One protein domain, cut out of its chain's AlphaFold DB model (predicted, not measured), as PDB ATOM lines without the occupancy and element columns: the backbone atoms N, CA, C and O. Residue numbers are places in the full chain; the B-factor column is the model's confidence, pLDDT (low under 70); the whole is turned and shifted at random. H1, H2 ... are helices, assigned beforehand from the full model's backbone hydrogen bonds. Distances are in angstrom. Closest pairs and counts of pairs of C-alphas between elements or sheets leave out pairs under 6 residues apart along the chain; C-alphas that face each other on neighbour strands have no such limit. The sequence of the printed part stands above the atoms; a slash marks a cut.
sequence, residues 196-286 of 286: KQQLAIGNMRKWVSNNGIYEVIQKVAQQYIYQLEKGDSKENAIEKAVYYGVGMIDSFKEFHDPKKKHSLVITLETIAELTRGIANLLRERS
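This is residues 196 to 286 of the 286 residues of an uncharacterized protein of Thermococcus litoralis (strain ATCC 51850 / DSM 5473 / JCM 8560 / NS-C) (UniProt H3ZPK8). An open V: the helical hairpin H2-H3 is one arm, long H5 the other, with H1 and short H4 at the closed end. Residues 272 to 286 stick out. The 91 printed residues, all helix in class, hold H1 to H5 in chain order, no named strand; the whole is only just loose, close to compact, radius of gyration of the C-alphas 15.1 A, spanning 43 by 37 by 17 A.

Start at H1, residues 196 to 210: it is close to but not clearly touching H5, residues 258 to 284, about perpendicular at 90 degrees; their closest C-alphas, Met 204 and Thr 267, are 7.2 A apart. H2, residues 213 to 229, and H3, residues 234 to 250, touch as a hairpin, closest at C-alphas 224 and 241, 5.1 A. Every O i to N i+4 pair is within hydrogen-bond range in H1, H2, H3 and H5; H4, residues 253 to 256, is too short for one.

Find C-alpha 196 at (262.500, 116.766, 111.357), where H1 begins; H5 runs 39.6 A to C-alpha 284 at (277.294, 87.106, 119.635).

The printed part has no cut; pLDDT is under 70 at residues 203 to 209, 211, 259, 263 and 286.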
ATOM      1  N   LYS A 196     263.707 117.605 111.445       87.25
ATOM      2  CA  LYS A 196     262.500 116.766 111.357       87.25
ATOM      3  C   LYS A 196     262.633 115.501 112.210       87.25
ATOM      4  O   LYS A 196     261.721 115.189 112.977       87.25
ATOM      5  N   GLN A 197     263.755 114.789 112.110       80.75
ATOM      6  CA  GLN A 197     263.998 113.566 112.882       80.75
ATOM      7  C   GLN A 197     264.063 113.836 114.389       80.75
ATOM      8  O   GLN A 197     263.432 113.124 115.166       80.75
ATOM      9  N   GLN A 198     264.765 114.885 114.818       82.19
ATOM     10  CA  GLN A 198     264.871 115.266 116.226       82.19
ATOM     11  C   GLN A 198     263.509 115.616 116.826       82.19
ATOM     12  O   GLN A 198     263.207 115.198 117.944       82.19
ATOM     13  N   LEU A 199     262.666 116.341 116.086       82.44
ATOM     14  CA  LEU A 199     261.307 116.659 116.522       82.44
ATOM     15  C   LEU A 199     260.420 115.414 116.563       82.44
ATOM     16  O   LEU A 199     259.694 115.224 117.538       82.44
ATOM     17  N   ALA A 200     260.523 114.528 115.568       74.31
ATOM     18  CA  ALA A 200     259.815 113.252 115.574       74.31
ATOM     19  C   ALA A 200     260.212 112.391 116.785       74.31
ATOM     20  O   ALA A 200     259.337 111.906 117.499       74.31
ATOM     21  N   ILE A 201     261.512 112.271 117.083       72.75
ATOM     22  CA  ILE A 201     262.033 111.544 118.251       72.75
ATOM     23  C   ILE A 201     261.611 112.223 119.556       72.75
ATOM     24  O   ILE A 201     261.214 111.546 120.499       72.75
ATOM     25  N   GLY A 202     261.681 113.553 119.642       72.69
ATOM     26  CA  GLY A 202     261.282 114.308 120.829       72.69
ATOM     27  C   GLY A 202     259.797 114.142 121.147       72.69
ATOM     28  O   GLY A 202     259.436 113.870 122.298       72.69
ATOM     29  N   ASN A 203     258.948 114.229 120.121       68.12
ATOM     30  CA  ASN A 203     257.519 113.962 120.230       68.12
ATOM     31  C   ASN A 203     257.270 112.505 120.596       68.12
ATOM     32  O   ASN A 203     256.545 112.258 121.552       68.12
ATOM     33  N   MET A 204     257.936 111.557 119.936       66.38
ATOM     34  CA  MET A 204     257.849 110.134 120.260       66.38
ATOM     35  C   MET A 204     258.266 109.858 121.708       66.38
ATOM     36  O   MET A 204     257.548 109.174 122.420       66.38
ATOM     37  N   ARG A 205     259.361 110.441 122.207       66.88
ATOM     38  CA  ARG A 205     259.822 110.262 123.591       66.88
ATOM     39  C   ARG A 205     258.799 110.781 124.594       66.88
ATOM     40  O   ARG A 205     258.416 110.040 125.494       66.88
ATOM     41  N   LYS A 206     258.339 112.029 124.436       67.19
ATOM     42  CA  LYS A 206     257.279 112.598 125.291       67.19
ATOM     43  C   LYS A 206     256.025 111.732 125.233       67.19
ATOM     44  O   LYS A 206     255.395 111.478 126.249       67.19
ATOM     45  N   TRP A 207     255.686 111.255 124.046       64.56
ATOM     46  CA  TRP A 207     254.477 110.502 123.794       64.56
ATOM     47  C   TRP A 207     254.522 109.081 124.380       64.56
ATOM     48  O   TRP A 207     253.609 108.707 125.110       64.56
ATOM     49  N   VAL A 208     255.602 108.324 124.175       67.12
ATOM     50  CA  VAL A 208     255.813 106.998 124.779       67.12
ATOM     51  C   VAL A 208     255.889 107.101 126.307       67.12
ATOM     52  O   VAL A 208     255.315 106.262 127.001       67.12
ATOM     53  N   SER A 209     256.547 108.137 126.841       66.06
ATOM     54  CA  SER A 209     256.628 108.371 128.287       66.06
ATOM     55  C   SER A 209     255.287 108.767 128.913       66.06
ATOM     56  O   SER A 209     254.986 108.303 130.008       66.06
ATOM     57  N   ASN A 210     254.473 109.584 128.238       70.06
ATOM     58  CA  ASN A 210     253.233 110.117 128.814       70.06
ATOM     59  C   ASN A 210     252.014 109.202 128.622       70.06
ATOM     60  O   ASN A 210     251.075 109.297 129.404       70.06
ATOM     61  N   ASN A 211     252.014 108.329 127.610       67.88
ATOM     62  CA  ASN A 211     250.857 107.486 127.271       67.88
ATOM     63  C   ASN A 211     251.010 106.028 127.730       67.88
ATOM     64  O   ASN A 211     250.296 105.151 127.254       67.88
ATOM     65  N   GLY A 212     251.972 105.733 128.611       71.94
ATOM     66  CA  GLY A 212     252.121 104.393 129.187       71.94
ATOM     67  C   GLY A 212     252.430 103.295 128.162       71.94
ATOM     68  O   GLY A 212     252.211 102.124 128.449       71.94
ATOM     69  N   ILE A 213     252.956 103.619 126.975       79.19
ATOM     70  CA  ILE A 213     253.248 102.612 125.938       79.19
ATOM     71  C   ILE A 213     254.273 101.584 126.424       79.19
ATOM     72  O   ILE A 213     254.132 100.399 126.132       79.19
ATOM     73  N   TYR A 214     255.252 101.997 127.232       80.31
ATOM     74  CA  TYR A 214     256.145 101.050 127.906       80.31
ATOM     75  C   TYR A 214     255.385 100.089 128.824       80.31
ATOM     76  O   TYR A 214     255.687  98.900 128.843       80.31
ATOM     77  N   GLU A 215     254.379 100.587 129.541       83.94
ATOM     78  CA  GLU A 215     253.531  99.771 130.408       83.94
ATOM     79  C   GLU A 215     252.683  98.793 129.587       83.94
ATOM     80  O   GLU A 215     252.568  97.627 129.959       83.94
ATOM     81  N   VAL A 216     252.145  99.227 128.440       88.12
ATOM     82  CA  VAL A 216     251.435  98.346 127.501       88.12
ATOM     83  C   VAL A 216     252.365  97.245 127.000       88.12
ATOM     84  O   VAL A 216     252.022  96.075 127.113       88.12
ATOM     85  N   ILE A 217     253.555  97.587 126.495       88.12
ATOM     86  CA  ILE A 217     254.525  96.601 125.988       88.12
ATOM     87  C   ILE A 217     254.920  95.617 127.095       88.12
ATOM     88  O   ILE A 217     254.936  94.406 126.870       88.12
ATOM     89  N   GLN A 218     255.187  96.117 128.303       89.31
ATOM     90  CA  GLN A 218     255.503  95.285 129.460       89.31
ATOM     91  C   GLN A 218     254.354  94.325 129.790       89.31
ATOM     92  O   GLN A 218     254.589  93.130 129.969       89.31
ATOM     93  N   LYS A 219     253.114  94.819 129.832       91.75
ATOM     94  CA  LYS A 219     251.931  94.000 130.118       91.75
ATOM     95  C   LYS A 219     251.633  92.996 129.003       91.75
ATOM     96  O   LYS A 219     251.252  91.873 129.307       91.75
ATOM     97  N   VAL A 220     251.867  93.340 127.736       93.62
ATOM     98  CA  VAL A 220     251.764  92.408 126.597       93.62
ATOM     99  C   VAL A 220     252.791  91.283 126.721       93.62
ATOM    100  O   VAL A 220     252.444  90.115 126.554       93.62
ATOM    101  N   ALA A 221     254.038  91.601 127.078       92.19
ATOM    102  CA  ALA A 221     255.072  90.593 127.301       92.19
ATOM    103  C   ALA A 221     254.736  89.674 128.492       92.19
ATOM    104  O   ALA A 221     254.866  88.455 128.387       92.19
ATOM    105  N   GLN A 222     254.249  90.241 129.601       93.00
ATOM    106  CA  GLN A 222     253.775  89.472 130.758       93.00
ATOM    107  C   GLN A 222     252.590  88.574 130.392       93.00
ATOM    108  O   GLN A 222     252.566  87.405 130.769       93.00
ATOM    109  N   GLN A 223     251.640  89.094 129.614       96.50
ATOM    110  CA  GLN A 223     250.485  88.340 129.146       96.50
ATOM    111  C   GLN A 223     250.907  87.161 128.266       96.50
ATOM    112  O   GLN A 223     250.372  86.070 128.428       96.50
ATOM    113  N   TYR A 224     251.884  87.346 127.375       96.12
ATOM    114  CA  TYR A 224     252.440  86.258 126.568       96.12
ATOM    115  C   TYR A 224     253.029  85.138 127.441       96.12
ATOM    116  O   TYR A 224     252.688  83.972 127.248       96.12
ATOM    117  N   ILE A 225     253.852  85.487 128.437       94.94
ATOM    118  CA  ILE A 225     254.440  84.513 129.375       94.94
ATOM    119  C   ILE A 225     253.338  83.774 130.146       94.94
ATOM    120  O   ILE A 225     253.345  82.549 130.198       94.94
ATOM    121  N   TYR A 226     252.348  84.501 130.661       95.31
ATOM    122  CA  TYR A 226     251.222  83.923 131.394       95.31
ATOM    123  C   TYR A 226     250.412  82.910 130.568       95.31
ATOM    124  O   TYR A 226     249.984  81.883 131.094       95.31
ATOM    125  N   GLN A 227     250.198  83.163 129.272       96.31
ATOM    126  CA  GLN A 227     249.504  82.200 128.406       96.31
ATOM    127  C   GLN A 227     250.352  80.944 128.149       96.31
ATOM    128  O   GLN A 227     249.816  79.836 128.162       96.31
ATOM    129  N   LEU A 228     251.674  81.089 127.990       94.75
ATOM    130  CA  LEU A 228     252.575  79.935 127.896       94.75
ATOM    131  C   LEU A 228     252.556  79.089 129.176       94.75
ATOM    132  O   LEU A 228     252.474  77.867 129.096       94.75
ATOM    133  N   GLU A 229     252.577  79.720 130.352       95.19
ATOM    134  CA  GLU A 229     252.487  79.028 131.650       95.19
ATOM    135  C   GLU A 229     251.165  78.263 131.817       95.19
ATOM    136  O   GLU A 229     251.112  77.245 132.506       95.19
ATOM    137  N   LYS A 230     250.101  78.710 131.140       95.69
ATOM    138  CA  LYS A 230     248.810  78.016 131.071       95.69
ATOM    139  C   LYS A 230     248.761  76.849 130.085       95.69
ATOM    140  O   LYS A 230     247.747  76.154 130.039       95.69
ATOM    141  N   GLY A 231     249.831  76.618 129.327       96.50
ATOM    142  CA  GLY A 231     249.929  75.529 128.359       96.50
ATOM    143  C   GLY A 231     249.413  75.867 126.959       96.50
ATOM    144  O   GLY A 231     249.196  74.949 126.170       96.50
ATOM    145  N   ASP A 232     249.214  77.148 126.628       95.50
ATOM    146  CA  ASP A 232     248.929  77.534 125.243       95.50
ATOM    147  C   ASP A 232     250.138  77.270 124.327       95.50
ATOM    148  O   ASP A 232     251.298  77.345 124.740       95.50
ATOM    149  N   SER A 233     249.867  77.023 123.040       96.94
ATOM    150  CA  SER A 233     250.914  77.040 122.016       96.94
ATOM    151  C   SER A 233     251.514  78.438 121.872       96.94
ATOM    152  O   SER A 233     250.892  79.451 122.202       96.94
ATOM    153  N   LYS A 234     252.724  78.503 121.312       94.44
ATOM    154  CA  LYS A 234     253.409  79.771 121.063       94.44
ATOM    155  C   LYS A 234     252.583  80.709 120.181       94.44
ATOM    156  O   LYS A 234     252.467  81.884 120.519       94.44
ATOM    157  N   GLU A 235     252.005  80.213 119.084       94.62
ATOM    158  CA  GLU A 235     251.163  81.030 118.203       94.62
ATOM    159  C   GLU A 235     249.938  81.589 118.943       94.62
ATOM    160  O   GLU A 235     249.693  82.794 118.886       94.62
ATOM    161  N   ASN A 236     249.230  80.752 119.712       94.31
ATOM    162  CA  ASN A 236     248.041  81.179 120.458       94.31
ATOM    163  C   ASN A 236     248.385  82.186 121.563       94.31
ATOM    164  O   ASN A 236     247.647  83.149 121.782       94.31
ATOM    165  N   ALA A 237     249.507  81.987 122.258       95.56
ATOM    166  CA  ALA A 237     249.977  82.909 123.283       95.56
ATOM    167  C   ALA A 237     250.312  84.289 122.690       95.56
ATOM    168  O   ALA A 237     249.964  85.309 123.288       95.56
ATOM    169  N   ILE A 238     250.945  84.333 121.507       94.44
ATOM    170  CA  ILE A 238     251.221  85.585 120.782       94.44
ATOM    171  C   ILE A 238     249.910  86.280 120.423       94.44
ATOM    172  O   ILE A 238     249.740  87.453 120.748       94.44
ATOM    173  N   GLU A 239     248.980  85.568 119.788       95.62
ATOM    174  CA  GLU A 239     247.707  86.136 119.343       95.62
ATOM    175  C   GLU A 239     246.927  86.761 120.513       95.62
ATOM    176  O   GLU A 239     246.533  87.929 120.456       95.62
ATOM    177  N   LYS A 240     246.781  86.032 121.627       95.19
ATOM    178  CA  LYS A 240     246.095  86.529 122.832       95.19
ATOM    179  C   LYS A 240     246.790  87.744 123.451       95.19
ATOM    180  O   LYS A 240     246.111  88.667 123.904       95.19
ATOM    181  N   ALA A 241     248.122  87.754 123.489       94.50
ATOM    182  CA  ALA A 241     248.888  88.882 124.009       94.50
ATOM    183  C   ALA A 241     248.754  90.127 123.115       94.50
ATOM    184  O   ALA A 241     248.586  91.233 123.629       94.50
ATOM    185  N   VAL A 242     248.757  89.950 121.789       93.50
ATOM    186  CA  VAL A 242     248.544  91.037 120.821       93.50
ATOM    187  C   VAL A 242     247.146  91.630 120.969       93.50
ATOM    188  O   VAL A 242     247.036  92.845 121.109       93.50
ATOM    189  N   TYR A 243     246.087  90.812 121.022       95.81
ATOM    190  CA  TYR A 243     244.724  91.326 121.228       95.81
ATOM    191  C   TYR A 243     244.570  92.078 122.548       95.81
ATOM    192  O   TYR A 243     243.919  93.121 122.591       95.81
ATOM    193  N   TYR A 244     245.197  91.585 123.616       94.00
ATOM    194  CA  TYR A 244     245.227  92.287 124.893       94.00
ATOM    195  C   TYR A 244     245.905  93.661 124.768       94.00
ATOM    196  O   TYR A 244     245.357  94.663 125.226       94.00
ATOM    197  N   GLY A 245     247.053  93.727 124.087       91.94
ATOM    198  CA  GLY A 245     247.761  94.977 123.813       91.94
ATOM    199  C   GLY A 245     246.954  95.962 122.973       91.94
ATOM    200  O   GLY A 245     246.882  97.137 123.320       91.94
ATOM    201  N   VAL A 246     246.299  95.487 121.910       90.50
ATOM    202  CA  VAL A 246     245.409  96.310 121.076       90.50
ATOM    203  C   VAL A 246     244.252  96.857 121.906       90.50
ATOM    204  O   VAL A 246     244.008  98.054 121.867       90.50
ATOM    205  N   GLY A 247     243.607  96.030 122.736       90.81
ATOM    206  CA  GLY A 247     242.534  96.489 123.622       90.81
ATOM    207  C   GLY A 247     242.993  97.538 124.642       90.81
ATOM    208  O   GLY A 247     242.263  98.486 124.929       90.81
ATOM    209  N   MET A 248     244.218  97.415 125.162       89.06
ATOM    210  CA  MET A 248     244.818  98.456 126.000       89.06
ATOM    211  C   MET A 248     245.066  99.747 125.213       89.06
ATOM    212  O   MET A 248     244.750 100.823 125.711       89.06
ATOM    213  N   ILE A 249     245.605  99.655 123.996       87.00
ATOM    214  CA  ILE A 249     245.854 100.817 123.134       87.00
ATOM    215  C   ILE A 249     244.536 101.516 122.788       87.00
ATOM    216  O   ILE A 249     244.419 102.720 122.972       87.00
ATOM    217  N   ASP A 250     243.506 100.777 122.387       86.19
ATOM    218  CA  ASP A 250     242.196 101.342 122.041       86.19
ATOM    219  C   ASP A 250     241.510 102.031 123.236       86.19
ATOM    220  O   ASP A 250     240.623 102.864 123.055       86.19
ATOM    221  N   SER A 251     241.936 101.738 124.470       85.38
ATOM    222  CA  SER A 251     241.429 102.420 125.663       85.38
ATOM    223  C   SER A 251     241.951 103.854 125.831       85.38
ATOM    224  O   SER A 251     241.306 104.646 126.528       85.38
ATOM    225  N   PHE A 252     243.063 104.236 125.181       82.06
ATOM    226  CA  PHE A 252     243.514 105.630 125.215       82.06
ATOM    227  C   PHE A 252     242.842 106.447 124.110       82.06
ATOM    228  O   PHE A 252     242.976 106.178 122.914       82.06
ATOM    229  N   LYS A 253     242.151 107.516 124.520       78.62
ATOM    230  CA  LYS A 253     241.414 108.409 123.614       78.62
ATOM    231  C   LYS A 253     242.314 109.060 122.562       78.62
ATOM    232  O   LYS A 253     241.822 109.414 121.492       78.62
ATOM    233  N   GLU A 254     243.613 109.215 122.830       72.31
ATOM    234  CA  GLU A 254     244.563 109.746 121.853       72.31
ATOM    235  C   GLU A 254     244.687 108.889 120.580       72.31
ATOM    236  O   GLU A 254     245.055 109.436 119.542       72.31
ATOM    237  N   PHE A 255     244.361 107.591 120.609       72.06
ATOM    238  CA  PHE A 255     244.498 106.693 119.448       72.06
ATOM    239  C   PHE A 255     243.351 106.741 118.446       72.06
ATOM    240  O   PHE A 255     243.420 106.092 117.400       72.06
ATOM    241  N   HIS A 256     242.324 107.542 118.720       78.44
ATOM    242  CA  HIS A 256     241.284 107.834 117.738       78.44
ATOM    243  C   HIS A 256     241.764 108.813 116.655       78.44
ATOM    244  O   HIS A 256     241.138 108.907 115.602       78.44
ATOM    245  N   ASP A 257     242.876 109.522 116.887       76.75
ATOM    246  CA  ASP A 257     243.526 110.371 115.890       76.75
ATOM    247  C   ASP A 257     244.382 109.516 114.927       76.75
ATOM    248  O   ASP A 257     245.362 108.893 115.362       76.75
ATOM    249  N   PRO A 258     244.073 109.501 113.611       73.38
ATOM    250  CA  PRO A 258     244.823 108.729 112.623       73.38
ATOM    251  C   PRO A 258     246.322 109.050 112.585       73.38
ATOM    252  O   PRO A 258     247.132 108.142 112.387       73.38
ATOM    253  N   LYS A 259     246.715 110.313 112.810       67.75
ATOM    254  CA  LYS A 259     248.130 110.714 112.806       67.75
ATOM    255  C   LYS A 259     248.871 110.091 113.987       67.75
ATOM    256  O   LYS A 259     249.959 109.547 113.821       67.75
ATOM    257  N   LYS A 260     248.258 110.105 115.174       73.06
ATOM    258  CA  LYS A 260     248.843 109.503 116.383       73.06
ATOM    259  C   LYS A 260     248.922 107.985 116.275       73.06
ATOM    260  O   LYS A 260     249.922 107.399 116.684       73.06
ATOM    261  N   LYS A 261     247.915 107.356 115.663       76.50
ATOM    262  CA  LYS A 261     247.937 105.922 115.364       76.50
ATOM    263  C   LYS A 261     249.087 105.557 114.422       76.50
ATOM    264  O   LYS A 261     249.790 104.586 114.682       76.50
ATOM    265  N   HIS A 262     249.329 106.356 113.382       73.12
ATOM    266  CA  HIS A 262     250.465 106.148 112.481       73.12
ATOM    267  C   HIS A 262     251.816 106.294 113.201       73.12
ATOM    268  O   HIS A 262     252.671 105.418 113.084       73.12
ATOM    269  N   SER A 263     251.979 107.328 114.030       69.12
ATOM    270  CA  SER A 263     253.188 107.509 114.847       69.12
ATOM    271  C   SER A 263     253.437 106.347 115.816       69.12
ATOM    272  O   SER A 263     254.587 105.957 116.021       69.12
ATOM    273  N   LEU A 264     252.382 105.757 116.394       77.25
ATOM    274  CA  LEU A 264     252.512 104.562 117.232       77.25
ATOM    275  C   LEU A 264     253.030 103.364 116.443       77.25
ATOM    276  O   LEU A 264     253.904 102.660 116.938       77.25
ATOM    277  N   VAL A 265     252.510 103.131 115.236       80.50
ATOM    278  CA  VAL A 265     252.971 102.023 114.387       80.50
ATOM    279  C   VAL A 265     254.471 102.156 114.124       80.50
ATOM    280  O   VAL A 265     255.216 101.237 114.453       80.50
ATOM    281  N   ILE A 266     254.926 103.335 113.683       73.50
ATOM    282  CA  ILE A 266     256.357 103.623 113.468       73.50
ATOM    283  C   ILE A 266     257.171 103.378 114.749       73.50
ATOM    284  O   ILE A 266     258.266 102.814 114.717       73.50
ATOM    285  N   THR A 267     256.633 103.782 115.903       74.69
ATOM    286  CA  THR A 267     257.287 103.586 117.205       74.69
ATOM    287  C   THR A 267     257.458 102.100 117.528       74.69
ATOM    288  O   THR A 267     258.546 101.677 117.920       74.69
ATOM    289  N   LEU A 268     256.406 101.294 117.363       81.88
ATOM    290  CA  LEU A 268     256.444  99.855 117.639       81.88
ATOM    291  C   LEU A 268     257.382  99.119 116.678       81.88
ATOM    292  O   LEU A 268     258.130  98.243 117.115       81.88
ATOM    293  N   GLU A 269     257.392  99.498 115.399       79.69
ATOM    294  CA  GLU A 269     258.326  98.970 114.399       79.69
ATOM    295  C   GLU A 269     259.779  99.271 114.782       79.69
ATOM    296  O   GLU A 269     260.609  98.360 114.825       79.69
ATOM    297  N   THR A 270     260.062 100.517 115.179       76.44
ATOM    298  CA  THR A 270     261.389 100.932 115.655       76.44
ATOM    299  C   THR A 270     261.813 100.124 116.886       76.44
ATOM    300  O   THR A 270     262.932  99.613 116.949       76.44
ATOM    301  N   ILE A 271     260.920  99.944 117.868       81.69
ATOM    302  CA  ILE A 271     261.196  99.123 119.060       81.69
ATOM    303  C   ILE A 271     261.500  97.671 118.664       81.69
ATOM    304  O   ILE A 271     262.434  97.069 119.204       81.69
ATOM    305  N   ALA A 272     260.756  97.097 117.718       83.44
ATOM    306  CA  ALA A 272     260.995  95.741 117.233       83.44
ATOM    307  C   ALA A 272     262.353  95.593 116.524       83.44
ATOM    308  O   ALA A 272     263.007  94.557 116.662       83.44
ATOM    309  N   GLU A 273     262.796  96.597 115.766       79.81
ATOM    310  CA  GLU A 273     264.135  96.623 115.162       79.81
ATOM    311  C   GLU A 273     265.239  96.711 116.219       79.81
ATOM    312  O   GLU A 273     266.158  95.889 116.214       79.81
ATOM    313  N   LEU A 274     265.108  97.626 117.185       82.00
ATOM    314  CA  LEU A 274     266.053  97.756 118.298       82.00
ATOM    315  C   LEU A 274     266.149  96.461 119.115       82.00
ATOM    316  O   LEU A 274     267.245  96.004 119.434       82.00
ATOM    317  N   THR A 275     265.011  95.822 119.402       86.44
ATOM    318  CA  THR A 275     264.952  94.558 120.154       86.44
ATOM    319  C   THR A 275     265.659  93.432 119.401       86.44
ATOM    320  O   THR A 275     266.397  92.652 120.006       86.44
ATOM    321  N   ARG A 276     265.497  93.367 118.071       88.00
ATOM    322  CA  ARG A 276     266.235  92.426 117.214       88.00
ATOM    323  C   ARG A 276     267.742  92.687 117.254       88.00
ATOM    324  O   ARG A 276     268.505  91.740 117.426       88.00
ATOM    325  N   GLY A 277     268.164  93.949 117.150       88.69
ATOM    326  CA  GLY A 277     269.577  94.329 117.248       88.69
ATOM    327  C   GLY A 277     270.206  93.926 118.586       88.69
ATOM    328  O   GLY A 277     271.264  93.301 118.605       88.69
ATOM    329  N   ILE A 278     269.518  94.196 119.700       90.12
ATOM    330  CA  ILE A 278     269.956  93.792 121.047       90.12
ATOM    331  C   ILE A 278     270.067  92.267 121.150       90.12
ATOM    332  O   ILE A 278     271.074  91.757 121.634       90.12
ATOM    333  N   ALA A 279     269.057  91.528 120.680       90.81
ATOM    334  CA  ALA A 279     269.061  90.068 120.734       90.81
ATOM    335  C   ALA A 279     270.232  89.458 119.947       90.81
ATOM    336  O   ALA A 279     270.847  88.501 120.413       90.81
ATOM    337  N   ASN A 280     270.566  90.021 118.782       92.62
ATOM    338  CA  ASN A 280     271.717  89.582 117.992       92.62
ATOM    339  C   ASN A 280     273.037  89.840 118.726       92.62
ATOM    340  O   ASN A 280     273.828  88.915 118.881       92.62
ATOM    341  N   LEU A 281     273.227  91.044 119.276       91.94
ATOM    342  CA  LEU A 281     274.424  91.381 120.055       91.94
ATOM    343  C   LEU A 281     274.604  90.489 121.289       91.94
ATOM    344  O   LEU A 281     275.729  90.161 121.658       91.94
ATOM    345  N   LEU A 282     273.512  90.099 121.951       91.00
ATOM    346  CA  LEU A 282     273.579  89.185 123.092       91.00
ATOM    347  C   LEU A 282     273.987  87.772 122.664       91.00
ATOM    348  O   LEU A 282     274.804  87.158 123.346       91.00
ATOM    349  N   ARG A 283     273.482  87.281 121.525       90.38
ATOM    350  CA  ARG A 283     273.869  85.976 120.959       90.38
ATOM    351  C   ARG A 283     275.333  85.927 120.543       90.38
ATOM    352  O   ARG A 283     275.972  84.913 120.747       90.38
ATOM    353  N   GLU A 284     275.869  87.012 119.994       91.12
ATOM    354  CA  GLU A 284     277.294  87.106 119.635       91.12
ATOM    355  C   GLU A 284     278.224  87.070 120.858       91.12
ATOM    356  O   GLU A 284     279.413  86.786 120.728       91.12
ATOM    357  N   ARG A 285     277.692  87.385 122.044       83.31
ATOM    358  CA  ARG A 285     278.426  87.399 123.317       83.31
ATOM    359  C   ARG A 285     278.222  86.146 124.171       83.31
ATOM    360  O   ARG A 285     278.847  86.071 125.229       83.31
ATOM    361  N   SER A 286     277.332  85.231 123.778       68.31
ATOM    362  CA  SER A 286     277.063  83.966 124.489       68.31
ATOM    363  C   SER A 286     277.752  82.793 123.807       68.31
ATOM    364  O   SER A 286     278.139  81.869 124.553       68.31
TER     365      SER A 286